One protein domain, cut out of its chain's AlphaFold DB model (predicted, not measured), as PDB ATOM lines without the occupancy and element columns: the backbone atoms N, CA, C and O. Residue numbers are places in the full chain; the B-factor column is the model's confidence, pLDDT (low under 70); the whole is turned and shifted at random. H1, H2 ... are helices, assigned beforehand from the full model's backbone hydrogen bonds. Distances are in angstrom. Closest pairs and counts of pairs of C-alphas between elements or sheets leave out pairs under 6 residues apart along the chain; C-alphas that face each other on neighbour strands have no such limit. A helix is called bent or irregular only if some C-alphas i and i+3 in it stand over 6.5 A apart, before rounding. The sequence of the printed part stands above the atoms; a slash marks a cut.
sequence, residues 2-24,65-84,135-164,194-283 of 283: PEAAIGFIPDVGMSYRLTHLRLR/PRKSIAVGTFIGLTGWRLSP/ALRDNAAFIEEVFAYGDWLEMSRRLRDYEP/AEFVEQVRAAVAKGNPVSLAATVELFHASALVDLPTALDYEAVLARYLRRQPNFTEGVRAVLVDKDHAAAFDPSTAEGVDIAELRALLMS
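This is residues 2 to 24, 65 to 84, 135 to 164 and 194 to 283 of the 283 residues of an uncharacterized protein of Corynebacterium heidelbergense (UniProt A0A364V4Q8). H7 runs through the middle of the domain with H2 on one side of it and H8 on another, side by side and each running opposite ways to H7. H1 packs across these three, H10 packs on H7 and H8 away from H1, H4 crosses H2, H5 packs on H4 and meets residues 212 to 216 of H7 near its own first residue, Trp 152, H6 meets H2 at residues 77 to 78, and H9 touches no helix but is near H7. The printed part has 163 residues with ten named helices, H1 to H10 in chain order, and no named strand: all helix, mostly crossed. It is compact and rounded, with a radius of gyration of the C-alphas of 15.0 A and spans of 39 by 37 by 31 A.

Residues 2 to 13 hold no named element. H1 is residues 14 to 19, with C-alpha 14 at (226.258, 226.099, 79.018). H2 is residues 66 to 78, 18.2 A long; H3 is residues 135 to 138, H4 140 to 147, and H5 152 to 161, 14.0 A long. H6 is residues 194 to 205, 16.6 A; H7 is 209 to 222, 19.8 A, with C-alpha 209 at (240.973, 213.461, 82.919); H8 is 227 to 241, 20.8 A. H9 is residues 245 to 256, 15.0 A, neither bent nor irregular, but only just: C-alphas 253 and 256 are 6.3 A apart. H10 is residues 274 to 281, with C-alpha 281 at (241.502, 230.326, 77.423).

H7 is the hub, touching five helices. H7 and H8 form a helical hairpin at a shallow tilt of 16 degrees, closest at the C-alphas of Ser 222 and Ala 230, 4.9 A. H2 touches H7 at a shallow tilt of 29 degrees, opposite ways, closest at the C-alphas of Leu 77 and Leu 212, 6.1 A. H10 touches H7 at a steep tilt of 47 degrees, C-alphas of Ala 214 and Leu 277 being closest at 6.2 A. H5 touches residues 212 to 216 of H7 alone, closest at the C-alphas of Trp 152 and Ala 213, 5.0 A. H1 touches H2, closest at the C-alphas of Leu 18 and Gly 72, 4.4 A. H4 touches H2 with the C-alphas of Ala 70 and Phe 147 closest at 4.8 A, only just about perpendicular at 71 degrees. H6 touches H2 with residues 200 to 204 alone, closest at the C-alphas of Thr 78 and Ala 203, 5.4 A. H3 is close to but not clearly touching H2 and H4; H9 is near H7. Every O i to N i+4 pair is within hydrogen-bond range in the named helices except H3, which is too short for one.

The C-alphas of Arg 24 and Asp 257 are the two farthest apart, 42.2 A. Residues 25 to 64, 85 to 134 and 165 to 193 are cut out, with gaps between C-alphas of 12.6, 10.6 and 5.5 A. The link from H9 to H10 is long, 17 residues. Mean pLDDT of the printed part is 90.4; residues 2 to 11 are under 70.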
ATOM      1  N   PRO A   2     225.946 204.508  84.706       27.38
ATOM      2  CA  PRO A   2     226.684 205.672  84.245       27.38
ATOM      3  C   PRO A   2     227.150 205.355  82.823       27.38
ATOM      4  O   PRO A   2     228.039 204.520  82.617       27.38
ATOM      5  N   GLU A   3     226.468 205.945  81.843       31.92
ATOM      6  CA  GLU A   3     227.026 206.126  80.508       31.92
ATOM      7  C   GLU A   3     228.396 206.766  80.718       31.92
ATOM      8  O   GLU A   3     228.521 207.733  81.466       31.92
ATOM      9  N   ALA A   4     229.438 206.127  80.188       28.98
ATOM     10  CA  ALA A   4     230.800 206.607  80.333       28.98
ATOM     11  C   ALA A   4     230.822 208.098  79.988       28.98
ATOM     12  O   ALA A   4     230.404 208.470  78.890       28.98
ATOM     13  N   ALA A   5     231.257 208.925  80.940       33.69
ATOM     14  CA  ALA A   5     231.457 210.343  80.738       33.69
ATOM     15  C   ALA A   5     232.521 210.512  79.644       33.69
ATOM     16  O   ALA A   5     233.714 210.637  79.907       33.69
ATOM     17  N   ILE A   6     232.105 210.512  78.375       37.38
ATOM     18  CA  ILE A   6     232.800 211.303  77.367       37.38
ATOM     19  C   ILE A   6     232.775 212.683  77.995       37.38
ATOM     20  O   ILE A   6     231.685 213.226  78.125       37.38
ATOM     21  N   GLY A   7     233.906 213.166  78.517       36.88
ATOM     22  CA  GLY A   7     233.940 214.438  79.224       36.88
ATOM     23  C   GLY A   7     233.325 215.486  78.311       36.88
ATOM     24  O   GLY A   7     233.900 215.830  77.273       36.88
ATOM     25  N   PHE A   8     232.081 215.828  78.628       45.25
ATOM     26  CA  PHE A   8     231.189 216.528  77.734       45.25
ATOM     27  C   PHE A   8     231.578 217.984  77.902       45.25
ATOM     28  O   PHE A   8     231.486 218.538  78.996       45.25
ATOM     29  N   ILE A   9     232.072 218.589  76.824       50.50
ATOM     30  CA  ILE A   9     231.973 220.040  76.718       50.50
ATOM     31  C   ILE A   9     230.473 220.285  76.778       50.50
ATOM     32  O   ILE A   9     229.761 219.668  75.976       50.50
ATOM     33  N   PRO A  10     229.977 221.051  77.756       55.34
ATOM     34  CA  PRO A  10     228.549 221.253  77.871       55.34
ATOM     35  C   PRO A  10     228.052 221.902  76.566       55.34
ATOM     36  O   PRO A  10     228.849 222.443  75.796       55.34
ATOM     37  N   ASP A  11     226.762 221.763  76.263       65.69
ATOM     38  CA  ASP A  11     226.186 222.334  75.038       65.69
ATOM     39  C   ASP A  11     226.544 223.827  74.901       65.69
ATOM     40  O   ASP A  11     226.883 224.479  75.888       65.69
ATOM     41  N   VAL A  12     226.492 224.371  73.690       78.44
ATOM     42  CA  VAL A  12     226.973 225.731  73.410       78.44
ATOM     43  C   VAL A  12     226.310 226.752  74.352       78.44
ATOM     44  O   VAL A  12     225.086 226.869  74.398       78.44
ATOM     45  N   GLY A  13     227.123 227.501  75.096       85.12
ATOM     46  CA  GLY A  13     226.728 228.519  76.072       85.12
ATOM     47  C   GLY A  13     226.450 227.992  77.481       85.12
ATOM     48  O   GLY A  13     226.097 228.773  78.375       85.12
ATOM     49  N   MET A  14     226.582 226.689  77.722       88.94
ATOM     50  CA  MET A  14     226.258 226.099  79.018       88.94
ATOM     51  C   MET A  14     227.321 226.350  80.082       88.94
ATOM     52  O   MET A  14     226.948 226.383  81.255       88.94
ATOM     53  N   SER A  15     228.594 226.590  79.740       90.81
ATOM     54  CA  SER A  15     229.578 226.988  80.764       90.81
ATOM     55  C   SER A  15     229.203 228.328  81.401       90.81
ATOM     56  O   SER A  15     229.320 228.505  82.615       90.81
ATOM     57  N   TYR A  16     228.665 229.250  80.599       92.81
ATOM     58  CA  TYR A  16     228.110 230.512  81.073       92.81
ATOM     59  C   TYR A  16     226.787 230.294  81.814       92.81
ATOM     60  O   TYR A  16     226.626 230.718  82.959       92.81
ATOM     61  N   ARG A  17     225.825 229.589  81.199       92.00
ATOM     62  CA  ARG A  17     224.487 229.428  81.791       92.00
ATOM     63  C   ARG A  17     224.516 228.707  83.138       92.00
ATOM     64  O   ARG A  17     223.806 229.124  84.052       92.00
ATOM     65  N   LEU A  18     225.321 227.651  83.265       92.06
ATOM     66  CA  LEU A  18     225.426 226.847  84.484       92.06
ATOM     67  C   LEU A  18     226.241 227.525  85.586       92.06
ATOM     68  O   LEU A  18     226.066 227.190  86.751       92.06
ATOM     69  N   THR A  19     227.097 228.488  85.255       91.19
ATOM     70  CA  THR A  19     227.746 229.315  86.279       91.19
ATOM     71  C   THR A  19     226.845 230.457  86.731       91.19
ATOM     72  O   THR A  19     226.971 230.885  87.867       91.19
ATOM     73  N   HIS A  20     225.847 230.864  85.939       92.31
ATOM     74  CA  HIS A  20     224.900 231.951  86.238       92.31
ATOM     75  C   HIS A  20     223.474 231.453  86.580       92.31
ATOM     76  O   HIS A  20     222.465 232.029  86.148       92.31
ATOM     77  N   LEU A  21     223.369 230.361  87.341       90.62
ATOM     78  CA  LEU A  21     222.103 229.789  87.799       90.62
ATOM     79  C   LEU A  21     221.383 230.702  88.796       90.62
ATOM     80  O   LEU A  21     221.986 231.382  89.627       90.62
ATOM     81  N   ARG A  22     220.050 230.656  88.747       89.06
ATOM     82  CA  ARG A  22     219.166 231.345  89.698       89.06
ATOM     83  C   ARG A  22     218.624 230.316  90.678       89.06
ATOM     84  O   ARG A  22     217.493 229.858  90.534       89.06
ATOM     85  N   LEU A  23     219.465 229.921  91.632       88.12
ATOM     86  CA  LEU A  23     219.118 228.883  92.599       88.12
ATOM     87  C   LEU A  23     217.941 229.330  93.480       88.12
ATOM     88  O   LEU A  23     218.003 230.385  94.112       88.12
ATOM     89  N   ARG A  24     216.867 228.535  93.519       83.94
ATOM     90  CA  ARG A  24     215.659 228.822  94.309       83.94
ATOM     91  C   ARG A  24     215.754 228.181  95.699       83.94
ATOM     92  O   ARG A  24     215.852 226.959  95.802       83.94
ATOM     93  N   PRO A  65     227.429 234.081  92.159       88.38
ATOM     94  CA  PRO A  65     227.386 233.406  93.451       88.38
ATOM     95  C   PRO A  65     228.198 232.107  93.454       88.38
ATOM     96  O   PRO A  65     228.002 231.239  92.602       88.38
ATOM     97  N   ARG A  66     229.027 231.909  94.486       88.56
ATOM     98  CA  ARG A  66     229.838 230.691  94.680       88.56
ATOM     99  C   ARG A  66     229.028 229.398  94.531       88.56
ATOM    100  O   ARG A  66     229.472 228.458  93.877       88.56
ATOM    101  N   LYS A  67     227.828 229.360  95.114       92.12
ATOM    102  CA  LYS A  67     226.925 228.203  95.058       92.12
ATOM    103  C   LYS A  67     226.509 227.851  93.626       92.12
ATOM    104  O   LYS A  67     226.398 226.678  93.288       92.12
ATOM    105  N   SER A  68     226.330 228.862  92.778       93.00
ATOM    106  CA  SER A  68     225.999 228.675  91.366       93.00
ATOM    107  C   SER A  68     227.160 228.040  90.601       93.00
ATOM    108  O   SER A  68     226.954 227.055  89.900       93.00
ATOM    109  N   ILE A  69     228.392 228.519  90.820       93.88
ATOM    110  CA  ILE A  69     229.602 227.909  90.244       93.88
ATOM    111  C   ILE A  69     229.714 226.445  90.679       93.88
ATOM    112  O   ILE A  69     229.917 225.576  89.841       93.88
ATOM    113  N   ALA A  70     229.509 226.154  91.966       96.44
ATOM    114  CA  ALA A  70     229.593 224.794  92.491       96.44
ATOM    115  C   ALA A  70     228.589 223.837  91.830       96.44
ATOM    116  O   ALA A  70     228.970 222.769  91.353       96.44
ATOM    117  N   VAL A  71     227.310 224.230  91.776       96.12
ATOM    118  CA  VAL A  71     226.243 223.432  91.153       96.12
ATOM    119  C   VAL A  71     226.473 223.291  89.649       96.12
ATOM    120  O   VAL A  71     226.318 222.199  89.107       96.12
ATOM    121  N   GLY A  72     226.891 224.361  88.975       94.38
ATOM    122  CA  GLY A  72     227.211 224.322  87.555       94.38
ATOM    123  C   GLY A  72     228.353 223.364  87.242       94.38
ATOM    124  O   GLY A  72     228.188 222.464  86.419       94.38
ATOM    125  N   THR A  73     229.481 223.513  87.934       95.50
ATOM    126  CA  THR A  73     230.654 222.642  87.789       95.50
ATOM    127  C   THR A  73     230.302 221.190  88.101       95.50
ATOM    128  O   THR A  73     230.687 220.291  87.354       95.50
ATOM    129  N   PHE A  74     229.502 220.943  89.140       96.50
ATOM    130  CA  PHE A  74     228.970 219.615  89.439       96.50
ATOM    131  C   PHE A  74     228.202 219.018  88.251       96.50
ATOM    132  O   PHE A  74     228.514 217.905  87.823       96.50
ATOM    133  N   ILE A  75     227.233 219.752  87.692       94.81
ATOM    134  CA  ILE A  75     226.431 219.294  86.546       94.81
ATOM    135  C   ILE A  75     227.340 219.019  85.340       94.81
ATOM    136  O   ILE A  75     227.227 217.963  84.717       94.81
ATOM    137  N   GLY A  76     228.268 219.934  85.043       91.75
ATOM    138  CA  GLY A  76     229.185 219.832  83.906       91.75
ATOM    139  C   GLY A  76     230.148 218.645  83.990       91.75
ATOM    140  O   GLY A  76     230.412 218.000  82.977       91.75
ATOM    141  N   LEU A  77     230.654 218.321  85.182       93.94
ATOM    142  CA  LEU A  77     231.605 217.219  85.370       93.94
ATOM    143  C   LEU A  77     230.938 215.848  85.439       93.94
ATOM    144  O   LEU A  77     231.507 214.859  84.978       93.94
ATOM    145  N   THR A  78     229.761 215.776  86.056       93.38
ATOM    146  CA  THR A  78     229.086 214.499  86.320       93.38
ATOM    147  C   THR A  78     228.131 214.089  85.206       93.38
ATOM    148  O   THR A  78     227.800 212.909  85.102       93.38
ATOM    149  N   GLY A  79     227.661 215.039  84.389       89.06
ATOM    150  CA  GLY A  79     226.561 214.793  83.455       89.06
ATOM    151  C   GLY A  79     225.266 214.408  84.179       89.06
ATOM    152  O   GLY A  79     224.502 213.585  83.673       89.06
ATOM    153  N   TRP A  80     225.047 214.945  85.387       91.38
ATOM    154  CA  TRP A  80     223.913 214.587  86.237       91.38
ATOM    155  C   TRP A  80     222.576 214.755  85.506       91.38
ATOM    156  O   TRP A  80     222.287 215.807  84.931       91.38
ATOM    157  N   ARG A  81     221.729 213.721  85.557       87.69
ATOM    158  CA  ARG A  81     220.384 213.769  84.973       87.69
ATOM    159  C   ARG A  81     219.462 214.542  85.910       87.69
ATOM    160  O   ARG A  81     219.078 214.033  86.956       87.69
ATOM    161  N   LEU A  82     219.127 215.769  85.525       88.94
ATOM    162  CA  LEU A  82     218.291 216.662  86.324       88.94
ATOM    163  C   LEU A  82     216.836 216.179  86.345       88.94
ATOM    164  O   LEU A  82     216.210 216.029  85.294       88.94
ATOM    165  N   SER A  83     216.295 215.973  87.544       89.88
ATOM    166  CA  SER A  83     214.854 215.797  87.748       89.88
ATOM    167  C   SER A  83     214.098 217.116  87.503       89.88
ATOM    168  O   SER A  83     214.711 218.189  87.525       89.88
ATOM    169  N   PRO A  84     212.763 217.097  87.329       89.19
ATOM    170  CA  PRO A  84     211.972 218.329  87.290       89.19
ATOM    171  C   PRO A  84     212.196 219.225  88.519       89.19
ATOM    172  O   PRO A  84     212.322 220.441  88.375       89.19
ATOM    173  N   ALA A 135     217.530 216.627  94.562       91.88
ATOM    174  CA  ALA A 135     218.723 215.964  95.087       91.88
ATOM    175  C   ALA A 135     219.920 216.926  95.152       91.88
ATOM    176  O   ALA A 135     220.736 216.838  96.071       91.88
ATOM    177  N   LEU A 136     220.005 217.875  94.209       93.38
ATOM    178  CA  LEU A 136     221.032 218.919  94.229       93.38
ATOM    179  C   LEU A 136     220.869 219.854  95.427       93.38
ATOM    180  O   LEU A 136     221.858 220.200  96.068       93.38
ATOM    181  N   ARG A 137     219.629 220.243  95.745       92.38
ATOM    182  CA  ARG A 137     219.338 221.051  96.934       92.38
ATOM    183  C   ARG A 137     219.705 220.289  98.203       92.38
ATOM    184  O   ARG A 137     220.403 220.835  99.053       92.38
ATOM    185  N   ASP A 138     219.269 219.038  98.303       92.69
ATOM    186  CA  ASP A 138     219.468 218.211  99.494       92.69
ATOM    187  C   ASP A 138     220.953 217.910  99.764       92.69
ATOM    188  O   ASP A 138     221.352 217.757 100.918       92.69
ATOM    189  N   ASN A 139     221.791 217.913  98.721       94.44
ATOM    190  CA  ASN A 139     223.234 217.675  98.812       94.44
ATOM    191  C   ASN A 139     224.080 218.928  98.524       94.44
ATOM    192  O   ASN A 139     225.278 218.816  98.249       94.44
ATOM    193  N   ALA A 140     223.494 220.129  98.615       92.75
ATOM    194  CA  ALA A 140     224.179 221.379  98.276       92.75
ATOM    195  C   ALA A 140     225.468 221.589  99.087       92.75
ATOM    196  O   ALA A 140     226.469 222.026  98.530       92.75
ATOM    197  N   ALA A 141     225.485 221.208 100.370       92.75
ATOM    198  CA  ALA A 141     226.675 221.324 101.216       92.75
ATOM    199  C   ALA A 141     227.861 220.503 100.678       92.75
ATOM    200  O   ALA A 141     228.965 221.027 100.558       92.75
ATOM    201  N   PHE A 142     227.624 219.245 100.291       95.56
ATOM    202  CA  PHE A 142     228.635 218.401  99.649       95.56
ATOM    203  C   PHE A 142     229.098 219.004  98.316       95.56
ATOM    204  O   PHE A 142     230.299 219.092  98.054       95.56
ATOM    205  N   ILE A 143     228.151 219.460  97.487       96.75
ATOM    206  CA  ILE A 143     228.456 220.050  96.178       96.75
ATOM    207  C   ILE A 143     229.345 221.294  96.335       96.75
ATOM    208  O   ILE A 143     230.357 221.429  95.650       96.75
ATOM    209  N   GLU A 144     229.002 222.190  97.259       94.81
ATOM    210  CA  GLU A 144     229.760 223.413  97.532       94.81
ATOM    211  C   GLU A 144     231.136 223.150  98.154       94.81
ATOM    212  O   GLU A 144     232.078 223.913  97.917       94.81
ATOM    213  N   GLU A 145     231.278 222.095  98.949       95.00
ATOM    214  CA  GLU A 145     232.562 221.710  99.533       95.00
ATOM    215  C   GLU A 145     233.524 221.178  98.462       95.00
ATOM    216  O   GLU A 145     234.693 221.573  98.401       95.00
ATOM    217  N   VAL A 146     233.026 220.321  97.569       96.81
ATOM    218  CA  VAL A 146     233.869 219.639  96.582       96.81
ATOM    219  C   VAL A 146     234.096 220.475  95.322       96.81
ATOM    220  O   VAL A 146     235.233 220.549  94.860       96.81
ATOM    221  N   PHE A 147     233.070 221.135  94.778       96.88
ATOM    222  CA  PHE A 147     233.086 221.658  93.399       96.88
ATOM    223  C   PHE A 147     233.156 223.185  93.273       96.88
ATOM    224  O   PHE A 147     233.182 223.705  92.161       96.88
ATOM    225  N   ALA A 148     233.192 223.932  94.376       92.75
ATOM    226  CA  ALA A 148     233.103 225.393  94.311       92.75
ATOM    227  C   ALA A 148     234.433 226.128  94.042       92.75
ATOM    228  O   ALA A 148     234.421 227.348  93.901       92.75
ATOM    229  N   TYR A 149     235.581 225.445  94.090       89.12
ATOM    230  CA  TYR A 149     236.908 226.071  93.971       89.12
ATOM    231  C   TYR A 149     237.999 225.058  93.621       89.12
ATOM    232  O   TYR A 149     237.803 223.854  93.804       89.12
ATOM    233  N   GLY A 150     239.172 225.564  93.233       94.62
ATOM    234  CA  GLY A 150     240.377 224.783  92.931       94.62
ATOM    235  C   GLY A 150     240.370 224.164  91.539       94.62
ATOM    236  O   GLY A 150     239.370 224.212  90.840       94.62
ATOM    237  N   ASP A 151     241.480 223.583  91.112       96.69
ATOM    238  CA  ASP A 151     241.514 222.857  89.840       96.69
ATOM    239  C   ASP A 151     240.958 221.425  89.974       96.69
ATOM    240  O   ASP A 151     240.604 220.954  91.062       96.69
ATOM    241  N   TRP A 152     240.884 220.699  88.857       96.69
ATOM    242  CA  TRP A 152     240.395 219.318  88.860       96.69
ATOM    243  C   TRP A 152     241.237 218.366  89.725       96.69
ATOM    244  O   TRP A 152     240.701 217.412  90.294       96.69
ATOM    245  N   LEU A 153     242.542 218.602  89.884       96.81
ATOM    246  CA  LEU A 153     243.371 217.765  90.749       96.81
ATOM    247  C   LEU A 153     242.965 217.941  92.217       96.81
ATOM    248  O   LEU A 153     242.794 216.957  92.941       96.81
ATOM    249  N   GLU A 154     242.758 219.177  92.658       97.75
ATOM    250  CA  GLU A 154     242.277 219.457  94.010       97.75
ATOM    251  C   GLU A 154     240.845 218.959  94.236       97.75
ATOM    252  O   GLU A 154     240.570 218.350  95.276       97.75
ATOM    253  N   MET A 155     239.943 219.176  93.272       97.44
ATOM    254  CA  MET A 155     238.556 218.698  93.341       97.44
ATOM    255  C   MET A 155     238.489 217.171  93.383       97.44
ATOM    256  O   MET A 155     237.762 216.611  94.199       97.44
ATOM    257  N   SER A 156     239.270 216.474  92.554       96.56
ATOM    258  CA  SER A 156     239.283 215.006  92.524       96.56
ATOM    259  C   SER A 156     239.838 214.393  93.812       96.56
ATOM    260  O   SER A 156     239.369 213.333  94.228       96.56
ATOM    261  N   ARG A 157     240.786 215.062  94.486       97.06
ATOM    262  CA  ARG A 157     241.244 214.680  95.833       97.06
ATOM    263  C   ARG A 157     240.157 214.902  96.879       97.06
ATOM    264  O   ARG A 157     239.846 213.972  97.612       97.06
ATOM    265  N   ARG A 158     239.525 216.080  96.889       97.06
ATOM    266  CA  ARG A 158     238.389 216.369  97.783       97.06
ATOM    267  C   ARG A 158     237.267 215.355  97.608       97.06
ATOM    268  O   ARG A 158     236.821 214.782  98.589       97.06
ATOM    269  N   LEU A 159     236.872 215.072  96.368       96.62
ATOM    270  CA  LEU A 159     235.862 214.066  96.072       96.62
ATOM    271  C   LEU A 159     236.291 212.680  96.549       96.62
ATOM    272  O   LEU A 159     235.460 211.967  97.087       96.62
ATOM    273  N   ARG A 160     237.561 212.292  96.360       95.38
ATOM    274  CA  ARG A 160     238.085 210.991  96.801       95.38
ATOM    275  C   ARG A 160     238.028 210.832  98.319       95.38
ATOM    276  O   ARG A 160     237.667 209.754  98.790       95.38
ATOM    277  N   ASP A 161     238.345 211.888  99.049       96.06
ATOM    278  CA  ASP A 161     238.521 211.849 100.500       96.06
ATOM    279  C   ASP A 161     237.263 212.311 101.266       96.06
ATOM    280  O   ASP A 161     237.260 212.307 102.495       96.06
ATOM    281  N   TYR A 162     236.192 212.704 100.560       95.25
ATOM    282  CA  TYR A 162     234.947 213.165 101.174       95.25
ATOM    283  C   TYR A 162     234.224 212.035 101.912       95.25
ATOM    284  O   TYR A 162     233.815 211.044 101.300       95.25
ATOM    285  N   GLU A 163     233.992 212.243 103.206       91.62
ATOM    286  CA  GLU A 163     233.220 211.356 104.070       91.62
ATOM    287  C   GLU A 163     231.878 212.022 104.415       91.62
ATOM    288  O   GLU A 163     231.864 213.060 105.085       91.62
ATOM    289  N   PRO A 164     230.739 211.450 103.982       84.94
ATOM    290  CA  PRO A 164     229.422 211.947 104.353       84.94
ATOM    291  C   PRO A 164     229.280 212.000 105.876       84.94
ATOM    292  O   PRO A 164     229.648 211.056 106.581       84.94
ATOM    293  N   ALA A 194     225.369 209.766 101.458       90.94
ATOM    294  CA  ALA A 194     226.373 208.749 101.158       90.94
ATOM    295  C   ALA A 194     226.183 208.081  99.789       90.94
ATOM    296  O   ALA A 194     227.148 207.928  99.042       90.94
ATOM    297  N   GLU A 195     224.953 207.725  99.425       91.31
ATOM    298  CA  GLU A 195     224.704 207.129  98.115       91.31
ATOM    299  C   GLU A 195     224.892 208.152  96.994       91.31
ATOM    300  O   GLU A 195     225.489 207.833  95.965       91.31
ATOM    301  N   PHE A 196     224.444 209.392  97.212       93.31
ATOM    302  CA  PHE A 196     224.665 210.490  96.272       93.31
ATOM    303  C   PHE A 196     226.159 210.664  95.962       93.31
ATOM    304  O   PHE A 196     226.556 210.705  94.798       93.31
ATOM    305  N   VAL A 197     227.004 210.683  96.994       95.56
ATOM    306  CA  VAL A 197     228.463 210.785  96.855       95.56
ATOM    307  C   VAL A 197     229.042 209.628  96.031       95.56
ATOM    308  O   VAL A 197     229.860 209.865  95.138       95.56
ATOM    309  N   GLU A 198     228.608 208.388  96.266       95.25
ATOM    310  CA  GLU A 198     229.079 207.226  95.499       95.25
ATOM    311  C   GLU A 198     228.656 207.275  94.026       95.25
ATOM    312  O   GLU A 198     229.452 206.956  93.138       95.25
ATOM    313  N   GLN A 199     227.440 207.746  93.732       94.31
ATOM    314  CA  GLN A 199     226.997 207.959  92.352       94.31
ATOM    315  C   GLN A 199     227.879 208.994  91.638       94.31
ATOM    316  O   GLN A 199     228.274 208.792  90.486       94.31
ATOM    317  N   VAL A 200     228.251 210.069  92.335       95.44
ATOM    318  CA  VAL A 200     229.112 211.135  91.805       95.44
ATOM    319  C   VAL A 200     230.525 210.626  91.535       95.44
ATOM    320  O   VAL A 200     231.066 210.861  90.452       95.44
ATOM    321  N   ARG A 201     231.105 209.858  92.467       95.94
ATOM    322  CA  ARG A 201     232.399 209.181  92.272       95.94
ATOM    323  C   ARG A 201     232.361 208.271  91.047       95.94
ATOM    324  O   ARG A 201     233.258 208.336  90.207       95.94
ATOM    325  N   ALA A 202     231.311 207.460  90.912       93.56
ATOM    326  CA  ALA A 202     231.148 206.550  89.783       93.56
ATOM    327  C   ALA A 202     230.999 207.283  88.438       93.56
ATOM    328  O   ALA A 202     231.518 206.801  87.428       93.56
ATOM    329  N   ALA A 203     230.320 208.435  88.424       90.81
ATOM    330  CA  ALA A 203     230.129 209.247  87.226       90.81
ATOM    331  C   ALA A 203     231.460 209.799  86.691       90.81
ATOM    332  O   ALA A 203     231.763 209.642  85.507       90.81
ATOM    333  N   VAL A 204     232.294 210.377  87.563       92.56
ATOM    334  CA  VAL A 204     233.561 210.996  87.136       92.56
ATOM    335  C   VAL A 204     234.699 209.993  86.934       92.56
ATOM    336  O   VAL A 204     235.609 210.260  86.154       92.56
ATOM    337  N   ALA A 205     234.659 208.823  87.584       91.50
ATOM    338  CA  ALA A 205     235.743 207.833  87.538       91.50
ATOM    339  C   ALA A 205     236.050 207.300  86.128       91.50
ATOM    340  O   ALA A 205     237.172 206.877  85.859       91.50
ATOM    341  N   LYS A 206     235.058 207.303  85.230       84.38
ATOM    342  CA  LYS A 206     235.211 206.858  83.834       84.38
ATOM    343  C   LYS A 206     235.509 208.003  82.864       84.38
ATOM    344  O   LYS A 206     235.590 207.760  81.662       84.38
ATOM    345  N   GLY A 207     235.598 209.235  83.360       89.94
ATOM    346  CA  GLY A 207     235.785 210.415  82.530       89.94
ATOM    347  C   GLY A 207     237.215 210.573  82.023       89.94
ATOM    348  O   GLY A 207     238.169 210.158  82.674       89.94
ATOM    349  N   ASN A 208     237.367 211.216  80.863       95.12
ATOM    350  CA  ASN A 208     238.672 211.660  80.364       95.12
ATOM    351  C   ASN A 208     239.251 212.731  81.307       95.12
ATOM    352  O   ASN A 208     238.669 213.819  81.370       95.12
ATOM    353  N   PRO A 209     240.400 212.498  81.977       96.12
ATOM    354  CA  PRO A 209     240.973 213.461  82.919       96.12
ATOM    355  C   PRO A 209     241.234 214.842  82.310       96.12
ATOM    356  O   PRO A 209     240.994 215.852  82.968       96.12
ATOM    357  N   VAL A 210     241.652 214.896  81.040       96.62
ATOM    358  CA  VAL A 210     241.882 216.164  80.327       96.62
ATOM    359  C   VAL A 210     240.571 216.916  80.112       96.62
ATOM    360  O   VAL A 210     240.522 218.124  80.310       96.62
ATOM    361  N   SER A 211     239.494 216.215  79.743       95.62
ATOM    362  CA  SER A 211     238.180 216.846  79.584       95.62
ATOM    363  C   SER A 211     237.626 217.339  80.919       95.62
ATOM    364  O   SER A 211     237.087 218.434  80.962       95.62
ATOM    365  N   LEU A 212     237.778 216.571  82.005       96.38
ATOM    366  CA  LEU A 212     237.321 216.983  83.339       96.38
ATOM    367  C   LEU A 212     238.049 218.253  83.801       96.38
ATOM    368  O   LEU A 212     237.405 219.210  84.223       96.38
ATOM    369  N   ALA A 213     239.372 218.306  83.634       97.62
ATOM    370  CA  ALA A 213     240.148 219.512  83.910       97.62
ATOM    371  C   ALA A 213     239.731 220.690  83.022       97.62
ATOM    372  O   ALA A 213     239.490 221.780  83.531       97.62
ATOM    373  N   ALA A 214     239.580 220.469  81.713       96.62
ATOM    374  CA  ALA A 214     239.154 221.513  80.786       96.62
ATOM    375  C   ALA A 214     237.767 222.069  81.138       96.62
ATOM    376  O   ALA A 214     237.567 223.275  81.048       96.62
ATOM    377  N   THR A 215     236.834 221.224  81.588       95.75
ATOM    378  CA  THR A 215     235.515 221.658  82.066       95.75
ATOM    379  C   THR A 215     235.627 222.544  83.306       95.75
ATOM    380  O   THR A 215     234.985 223.589  83.342       95.75
ATOM    381  N   VAL A 216     236.460 222.190  84.295       96.69
ATOM    382  CA  VAL A 216     236.678 223.043  85.482       96.69
ATOM    383  C   VAL A 216     237.210 224.419  85.077       96.69
ATOM    384  O   VAL A 216     236.642 225.439  85.464       96.69
ATOM    385  N   GLU A 217     238.263 224.453  84.258       96.12
ATOM    386  CA  GLU A 217     238.886 225.710  83.830       96.12
ATOM    387  C   GLU A 217     237.932 226.562  82.979       96.12
ATOM    388  O   GLU A 217     237.832 227.774  83.177       96.12
ATOM    389  N   LEU A 218     237.161 225.929  82.091       95.69
ATOM    390  CA  LEU A 218     236.144 226.593  81.281       95.69
ATOM    391  C   LEU A 218     235.063 227.251  82.146       95.69
ATOM    392  O   LEU A 218     234.696 228.396  81.889       95.69
ATOM    393  N   PHE A 219     234.538 226.547  83.152       94.62
ATOM    394  CA  PHE A 219     233.480 227.079  84.018       94.62
ATOM    395  C   PHE A 219     234.010 228.229  84.869       94.62
ATOM    396  O   PHE A 219     233.370 229.275  84.947       94.62
ATOM    397  N   HIS A 220     235.205 228.089  85.441       93.69
ATOM    398  CA  HIS A 220     235.822 229.170  86.203       93.69
ATOM    399  C   HIS A 220     236.069 230.416  85.352       93.69
ATOM    400  O   HIS A 220     235.730 231.512  85.790       93.69
ATOM    401  N   ALA A 221     236.577 230.267  84.126       94.06
ATOM    402  CA  ALA A 221     236.763 231.399  83.221       94.06
ATOM    403  C   ALA A 221     235.424 232.021  82.787       94.06
ATOM    404  O   ALA A 221     235.280 233.242  82.776       94.06
ATOM    405  N   SER A 222     234.421 231.190  82.482       93.56
ATOM    406  CA  SER A 222     233.095 231.640  82.028       93.56
ATOM    407  C   SER A 222     232.307 232.378  83.113       93.56
ATOM    408  O   SER A 222     231.489 233.234  82.793       93.56
ATOM    409  N   ALA A 223     232.564 232.084  84.391       93.50
ATOM    410  CA  ALA A 223     231.953 232.783  85.521       93.50
ATOM    411  C   ALA A 223     232.431 234.243  85.675       93.50
ATOM    412  O   ALA A 223     231.865 234.984  86.477       93.50
ATOM    413  N   LEU A 224     233.479 234.649  84.951       93.19
ATOM    414  CA  LEU A 224     234.120 235.964  85.080       93.19
ATOM    415  C   LEU A 224     233.913 236.872  83.863       93.19
ATOM    416  O   LEU A 224     234.389 238.005  83.863       93.19
ATOM    417  N   VAL A 225     233.241 236.383  82.822       93.19
ATOM    418  CA  VAL A 225     233.086 237.081  81.539       93.19
ATOM    419  C   VAL A 225     231.626 237.094  81.100       93.19
ATOM    420  O   VAL A 225     230.781 236.479  81.739       93.19
ATOM    421  N   ASP A 226     231.312 237.807  80.022       93.50
ATOM    422  CA  ASP A 226     229.981 237.795  79.417       93.50
ATOM    423  C   ASP A 226     229.760 236.573  78.504       93.50
ATOM    424  O   ASP A 226     230.679 235.810  78.199       93.50
ATOM    425  N   LEU A 227     228.512 236.370  78.068       93.25
ATOM    426  CA  LEU A 227     228.148 235.225  77.231       93.25
ATOM    427  C   LEU A 227     228.960 235.157  75.921       93.25
ATOM    428  O   LEU A 227     229.466 234.076  75.630       93.25
ATOM    429  N   PRO A 228     229.124 236.240  75.129       95.44
ATOM    430  CA  PRO A 228     229.944 236.186  73.919       95.44
ATOM    431  C   PRO A 228     231.374 235.700  74.179       95.44
ATOM    432  O   PRO A 228     231.836 234.795  73.490       95.44
ATOM    433  N   THR A 229     232.037 236.222  75.215       95.25
ATOM    434  CA  THR A 229     233.406 235.807  75.557       95.25
ATOM    435  C   THR A 229     233.451 234.353  76.042       95.25
ATOM    436  O   THR A 229     234.339 233.592  75.663       95.25
ATOM    437  N   ALA A 230     232.466 233.917  76.832       94.50
ATOM    438  CA  ALA A 230     232.364 232.519  77.254       94.50
ATOM    439  C   ALA A 230     232.160 231.559  76.064       94.50
ATOM    440  O   ALA A 230     232.726 230.466  76.048       94.50
ATOM    441  N   LEU A 231     231.406 231.969  75.037       94.75
ATOM    442  CA  LEU A 231     231.250 231.197  73.800       94.75
ATOM    443  C   LEU A 231     232.569 231.081  73.021       94.75
ATOM    444  O   LEU A 231     232.846 230.026  72.443       94.75
ATOM    445  N   ASP A 232     233.402 232.123  73.029       95.69
ATOM    446  CA  ASP A 232     234.742 232.065  72.440       95.69
ATOM    447  C   ASP A 232     235.637 231.068  73.197       95.69
ATOM    448  O   ASP A 232     236.284 230.220  72.572       95.69
ATOM    449  N   TYR A 233     235.602 231.077  74.534       95.38
ATOM    450  CA  TYR A 233     236.296 230.095  75.379       95.38
ATOM    451  C   TYR A 233     235.865 228.651  75.083       95.38
ATOM    452  O   TYR A 233     236.714 227.772  74.883       95.38
ATOM    453  N   GLU A 234     234.555 228.402  74.986       94.81
ATOM    454  CA  GLU A 234     234.015 227.098  74.587       94.81
ATOM    455  C   GLU A 234     234.517 226.686  73.196       94.81
ATOM    456  O   GLU A 234     234.954 225.546  72.994       94.81
ATOM    457  N   ALA A 235     234.501 227.606  72.227       94.19
ATOM    458  CA  ALA A 235     234.934 227.333  70.863       94.19
ATOM    459  C   ALA A 235     236.426 226.974  70.786       94.19
ATOM    460  O   ALA A 235     236.794 226.031  70.065       94.19
ATOM    461  N   VAL A 236     237.279 227.689  71.527       95.44
ATOM    462  CA  VAL A 236     238.724 227.436  71.601       95.44
ATOM    463  C   VAL A 236     239.001 226.057  72.198       95.44
ATOM    464  O   VAL A 236     239.634 225.222  71.535       95.44
ATOM    465  N   LEU A 237     238.463 225.761  73.386       94.69
ATOM    466  CA  LEU A 237     238.665 224.458  74.025       94.69
ATOM    467  C   LEU A 237     238.074 223.315  73.201       94.69
ATOM    468  O   LEU A 237     238.726 222.286  73.021       94.69
ATOM    469  N   ALA A 238     236.894 223.489  72.603       92.38
ATOM    470  CA  ALA A 238     236.307 222.470  71.739       92.38
ATOM    471  C   ALA A 238     237.155 222.205  70.493       92.38
ATOM    472  O   ALA A 238     237.271 221.063  70.031       92.38
ATOM    473  N   ARG A 239     237.775 223.241  69.916       94.00
ATOM    474  CA  ARG A 239     238.692 223.090  68.779       94.00
ATOM    475  C   ARG A 239     239.948 222.319  69.173       94.00
ATOM    476  O   ARG A 239     240.390 221.491  68.367       94.00
ATOM    477  N   TYR A 240     240.484 222.599  70.355       94.94
ATOM    478  CA  TYR A 240     241.647 221.924  70.913       94.94
ATOM    479  C   TYR A 240     241.337 220.454  71.230       94.94
ATOM    480  O   TYR A 240     241.928 219.564  70.621       94.94
ATOM    481  N   LEU A 241     240.343 220.185  72.084       94.31
ATOM    482  CA  LEU A 241     240.025 218.847  72.594       94.31
ATOM    483  C   LEU A 241     239.647 217.856  71.488       94.31
ATOM    484  O   LEU A 241     240.117 216.721  71.499       94.31
ATOM    485  N   ARG A 242     238.871 218.275  70.477       93.94
ATOM    486  CA  ARG A 242     238.491 217.397  69.348       93.94
ATOM    487  C   ARG A 242     239.673 216.911  68.506       93.94
ATOM    488  O   ARG A 242     239.513 215.978  67.726       93.94
ATOM    489  N   ARG A 243     240.835 217.563  68.608       94.88
ATOM    490  CA  ARG A 243     242.065 217.159  67.911       94.88
ATOM    491  C   ARG A 243     242.945 216.234  68.749       94.88
ATOM    492  O   ARG A 243     243.943 215.747  68.227       94.88
ATOM    493  N   GLN A 244     242.584 215.990  70.008       94.19
ATOM    494  CA  GLN A 244     243.370 215.166  70.915       94.19
ATOM    495  C   GLN A 244     243.058 213.670  70.748       94.19
ATOM    496  O   GLN A 244     241.914 213.308  70.438       94.19
ATOM    497  N   PRO A 245     244.032 212.775  71.007       96.19
ATOM    498  CA  PRO A 245     243.820 211.327  70.962       96.19
ATOM    499  C   PRO A 245     242.661 210.854  71.849       96.19
ATOM    500  O   PRO A 245     241.850 210.040  71.405       96.19
ATOM    501  N   ASN A 246     242.510 211.435  73.046       95.38
ATOM    502  CA  ASN A 246     241.448 211.068  73.990       95.38
ATOM    503  C   ASN A 246     240.036 211.288  73.431       95.38
ATOM    504  O   ASN A 246     239.121 210.554  73.796       95.38
ATOM    505  N   PHE A 247     239.841 212.250  72.520       94.38
ATOM    506  CA  PHE A 247     238.544 212.427  71.865       94.38
ATOM    507  C   PHE A 247     238.212 211.231  70.969       94.38
ATOM    508  O   PHE A 247     237.121 210.670  71.053       94.38
ATOM    509  N   THR A 248     239.173 210.804  70.145       95.38
ATOM    510  CA  THR A 248     238.997 209.641  69.262       95.38
ATOM    511  C   THR A 248     238.793 208.366  70.077       95.38
ATOM    512  O   THR A 248     237.920 207.567  69.747       95.38
ATOM    513  N   GLU A 249     239.538 208.205  71.171       96.00
ATOM    514  CA  GLU A 249     239.407 207.056  72.068       96.00
ATOM    515  C   GLU A 249     238.049 207.012  72.778       96.00
ATOM    516  O   GLU A 249     237.413 205.961  72.841       96.00
ATOM    517  N   GLY A 250     237.543 208.158  73.243       92.75
ATOM    518  CA  GLY A 250     236.201 208.245  73.821       92.75
ATOM    519  C   GLY A 250     235.108 207.874  72.812       92.75
ATOM    520  O   GLY A 250     234.209 207.093  73.127       92.75
ATOM    521  N   VAL A 251     235.214 208.374  71.573       94.31
ATOM    522  CA  VAL A 251     234.293 208.014  70.479       94.31
ATOM    523  C   VAL A 251     234.357 206.517  70.181       94.31
ATOM    524  O   VAL A 251     233.310 205.880  70.045       94.31
ATOM    525  N   ARG A 252     235.562 205.938  70.114       96.38
ATOM    526  CA  ARG A 252     235.747 204.499  69.904       96.38
ATOM    527  C   ARG A 252     235.034 203.694  70.991       96.38
ATOM    528  O   ARG A 252     234.175 202.875  70.665       96.38
ATOM    529  N   ALA A 253     235.339 203.969  72.258       94.81
ATOM    530  CA  ALA A 253     234.844 203.200  73.396       94.81
ATOM    531  C   ALA A 253     233.313 203.251  73.558       94.81
ATOM    532  O   ALA A 253     232.699 202.268  73.974       94.81
ATOM    533  N   VAL A 254     232.679 204.385  73.229       92.19
ATOM    534  CA  VAL A 254     231.236 204.585  73.459       92.19
ATOM    535  C   VAL A 254     230.384 204.347  72.213       92.19
ATOM    536  O   VAL A 254     229.295 203.787  72.326       92.19
ATOM    537  N   LEU A 255     230.839 204.763  71.029       92.94
ATOM    538  CA  LEU A 255     230.006 204.771  69.818       92.94
ATOM    539  C   LEU A 255     230.393 203.697  68.798       92.94
ATOM    540  O   LEU A 255     229.509 203.197  68.099       92.94
ATOM    541  N   VAL A 256     231.678 203.341  68.707       95.38
ATOM    542  CA  VAL A 256     232.177 202.391  67.698       95.38
ATOM    543  C   VAL A 256     232.182 200.972  68.252       95.38
ATOM    544  O   VAL A 256     231.364 200.150  67.839       95.38
ATOM    545  N   ASP A 257     233.062 200.708  69.216       96.62
ATOM    546  CA  ASP A 257     233.265 199.377  69.789       96.62
ATOM    547  C   ASP A 257     232.256 199.090  70.905       96.62
ATOM    548  O   ASP A 257     231.917 197.931  71.146       96.62
ATOM    549  N   LYS A 258     231.729 200.148  71.542       94.06
ATOM    550  CA  LYS A 258     230.732 200.077  72.629       94.06
ATOM    551  C   LYS A 258     231.189 199.193  73.795       94.06
ATOM    552  O   LYS A 258     230.379 198.543  74.451       94.06
ATOM    553  N   ASP A 259     232.495 199.153  74.040       94.31
ATOM    554  CA  ASP A 259     233.097 198.395  75.136       94.31
ATOM    555  C   ASP A 259     233.077 199.164  76.465       94.31
ATOM    556  O   ASP A 259     233.266 198.568  77.525       94.31
ATOM    557  N   HIS A 260     232.822 200.479  76.418       88.25
ATOM    558  CA  HIS A 260     232.890 201.389  77.561       88.25
ATOM    559  C   HIS A 260     234.231 201.323  78.322       88.25
ATOM    560  O   HIS A 260     234.276 201.596  79.525       88.25
ATOM    561  N   ALA A 261     235.316 200.977  77.623       91.44
ATOM    562  CA  ALA A 261     236.653 200.757  78.169       91.44
ATOM    563  C   ALA A 261     237.674 201.687  77.495       91.44
ATOM    564  O   ALA A 261     238.606 201.240  76.829       91.44
ATOM    565  N   ALA A 262     237.472 202.998  77.652       94.19
ATOM    566  CA  ALA A 262     238.370 204.007  77.102       94.19
ATOM    567  C   ALA A 262     239.730 204.011  77.825       94.19
ATOM    568  O   ALA A 262     239.788 204.080  79.054       94.19
ATOM    569  N   ALA A 263     240.820 203.983  77.061       95.56
ATOM    570  CA  ALA A 263     242.189 204.082  77.557       95.56
ATOM    571  C   ALA A 263     242.738 205.504  77.354       95.56
ATOM    572  O   ALA A 263     243.457 205.778  76.393       95.56
ATOM    573  N   PHE A 264     242.370 206.423  78.249       96.12
ATOM    574  CA  PHE A 264     242.819 207.816  78.184       96.12
ATOM    575  C   PHE A 264     244.279 207.989  78.620       96.12
ATOM    576  O   PHE A 264     244.731 207.345  79.569       96.12
ATOM    577  N   ASP A 265     244.981 208.911  77.960       95.44
ATOM    578  CA  ASP A 265     246.331 209.356  78.315       95.44
ATOM    579  C   ASP A 265     246.359 210.897  78.401       95.44
ATOM    580  O   ASP A 265     245.996 211.561  77.425       95.44
ATOM    581  N   PRO A 266     246.713 211.502  79.549       96.56
ATOM    582  CA  PRO A 266     246.955 210.867  80.846       96.56
ATOM    583  C   PRO A 266     245.712 210.153  81.395       96.56
ATOM    584  O   PRO A 266     244.578 210.582  81.182       96.56
ATOM    585  N   SER A 267     245.936 209.078  82.159       94.56
ATOM    586  CA  SER A 267     244.862 208.293  82.786       94.56
ATOM    587  C   SER A 267     244.450 208.802  84.172       94.56
ATOM    588  O   SER A 267     243.520 208.263  84.769       94.56
ATOM    589  N   THR A 268     245.144 209.806  84.721       94.25
ATOM    590  CA  THR A 268     244.850 210.393  86.039       94.25
ATOM    591  C   THR A 268     244.931 211.918  86.008       94.25
ATOM    592  O   THR A 268     245.503 212.502  85.088       94.25
ATOM    593  N   ALA A 269     244.361 212.568  87.028       94.69
ATOM    594  CA  ALA A 269     244.354 214.025  87.150       94.69
ATOM    595  C   ALA A 269     245.771 214.618  87.278       94.69
ATOM    596  O   ALA A 269     246.025 215.704  86.770       94.69
ATOM    597  N   GLU A 270     246.706 213.902  87.911       96.56
ATOM    598  CA  GLU A 270     248.089 214.351  88.115       96.56
ATOM    599  C   GLU A 270     248.873 214.538  86.809       96.56
ATOM    600  O   GLU A 270     249.835 215.300  86.786       96.56
ATOM    601  N   GLY A 271     248.496 213.827  85.744       96.19
ATOM    602  CA  GLY A 271     249.171 213.915  84.450       96.19
ATOM    603  C   GLY A 271     248.672 215.048  83.555       96.19
ATOM    604  O   GLY A 271     249.207 215.217  82.462       96.19
ATOM    605  N   VAL A 272     247.635 215.786  83.965       97.19
ATOM    606  CA  VAL A 272     247.010 216.822  83.134       97.19
ATOM    607  C   VAL A 272     247.760 218.146  83.262       97.19
ATOM    608  O   VAL A 272     247.942 218.662  84.364       97.19
ATOM    609  N   ASP A 273     248.137 218.739  82.128       96.62
ATOM    610  CA  ASP A 273     248.717 220.082  82.084       96.62
ATOM    611  C   ASP A 273     247.615 221.154  82.149       96.62
ATOM    612  O   ASP A 273     247.065 221.607  81.144       96.62
ATOM    613  N   ILE A 274     247.266 221.558  83.370       96.19
ATOM    614  CA  ILE A 274     246.271 222.613  83.615       96.19
ATOM    615  C   ILE A 274     246.760 223.979  83.102       96.19
ATOM    616  O   ILE A 274     245.946 224.818  82.712       96.19
ATOM    617  N   ALA A 275     248.074 224.219  83.072       96.38
ATOM    618  CA  ALA A 275     248.621 225.491  82.609       96.38
ATOM    619  C   ALA A 275     248.424 225.666  81.097       96.38
ATOM    620  O   ALA A 275     248.080 226.764  80.658       96.38
ATOM    621  N   GLU A 276     248.560 224.589  80.316       96.00
ATOM    622  CA  GLU A 276     248.225 224.588  78.888       96.00
ATOM    623  C   GLU A 276     246.746 224.936  78.663       96.00
ATOM    624  O   GLU A 276     246.433 225.808  77.850       96.00
ATOM    625  N   LEU A 277     245.834 224.318  79.423       96.38
ATOM    626  CA  LEU A 277     244.393 224.580  79.316       96.38
ATOM    627  C   LEU A 277     244.043 226.041  79.628       96.38
ATOM    628  O   LEU A 277     243.272 226.659  78.895       96.38
ATOM    629  N   ARG A 278     244.647 226.618  80.672       95.94
ATOM    630  CA  ARG A 278     244.476 228.039  81.013       95.94
ATOM    631  C   ARG A 278     245.045 228.960  79.939       95.94
ATOM    632  O   ARG A 278     244.402 229.941  79.587       95.94
ATOM    633  N   ALA A 279     246.214 228.635  79.390       96.25
ATOM    634  CA  ALA A 279     246.830 229.433  78.335       96.25
ATOM    635  C   ALA A 279     245.956 229.499  77.071       96.25
ATOM    636  O   ALA A 279     245.889 230.552  76.442       96.25
ATOM    637  N   LEU A 280     245.253 228.412  76.731       95.00
ATOM    638  CA  LEU A 280     244.291 228.390  75.622       95.00
ATOM    639  C   LEU A 280     243.105 229.332  75.853       95.00
ATOM    640  O   LEU A 280     242.630 229.956  74.916       95.00
ATOM    641  N   LEU A 281     242.620 229.441  77.089       91.50
ATOM    642  CA  LEU A 281     241.502 230.326  77.423       91.50
ATOM    643  C   LEU A 281     241.891 231.812  77.414       91.50
ATOM    644  O   LEU A 281     241.017 232.665  77.364       91.50
ATOM    645  N   MET A 282     243.185 232.134  77.453       84.62
ATOM    646  CA  MET A 282     243.691 233.513  77.463       84.62
ATOM    647  C   MET A 282     244.200 233.997  76.092       84.62
ATOM    648  O   MET A 282     244.725 235.107  76.006       84.62
ATOM    649  N   SER A 283     244.119 233.164  75.046       76.19
ATOM    650  CA  SER A 283     244.665 233.438  73.704       76.19
ATOM    651  C   SER A 283     243.631 233.989  72.734       76.19
ATOM    652  O   SER A 283     243.994 234.906  71.964       76.19
TER     653      SER A 283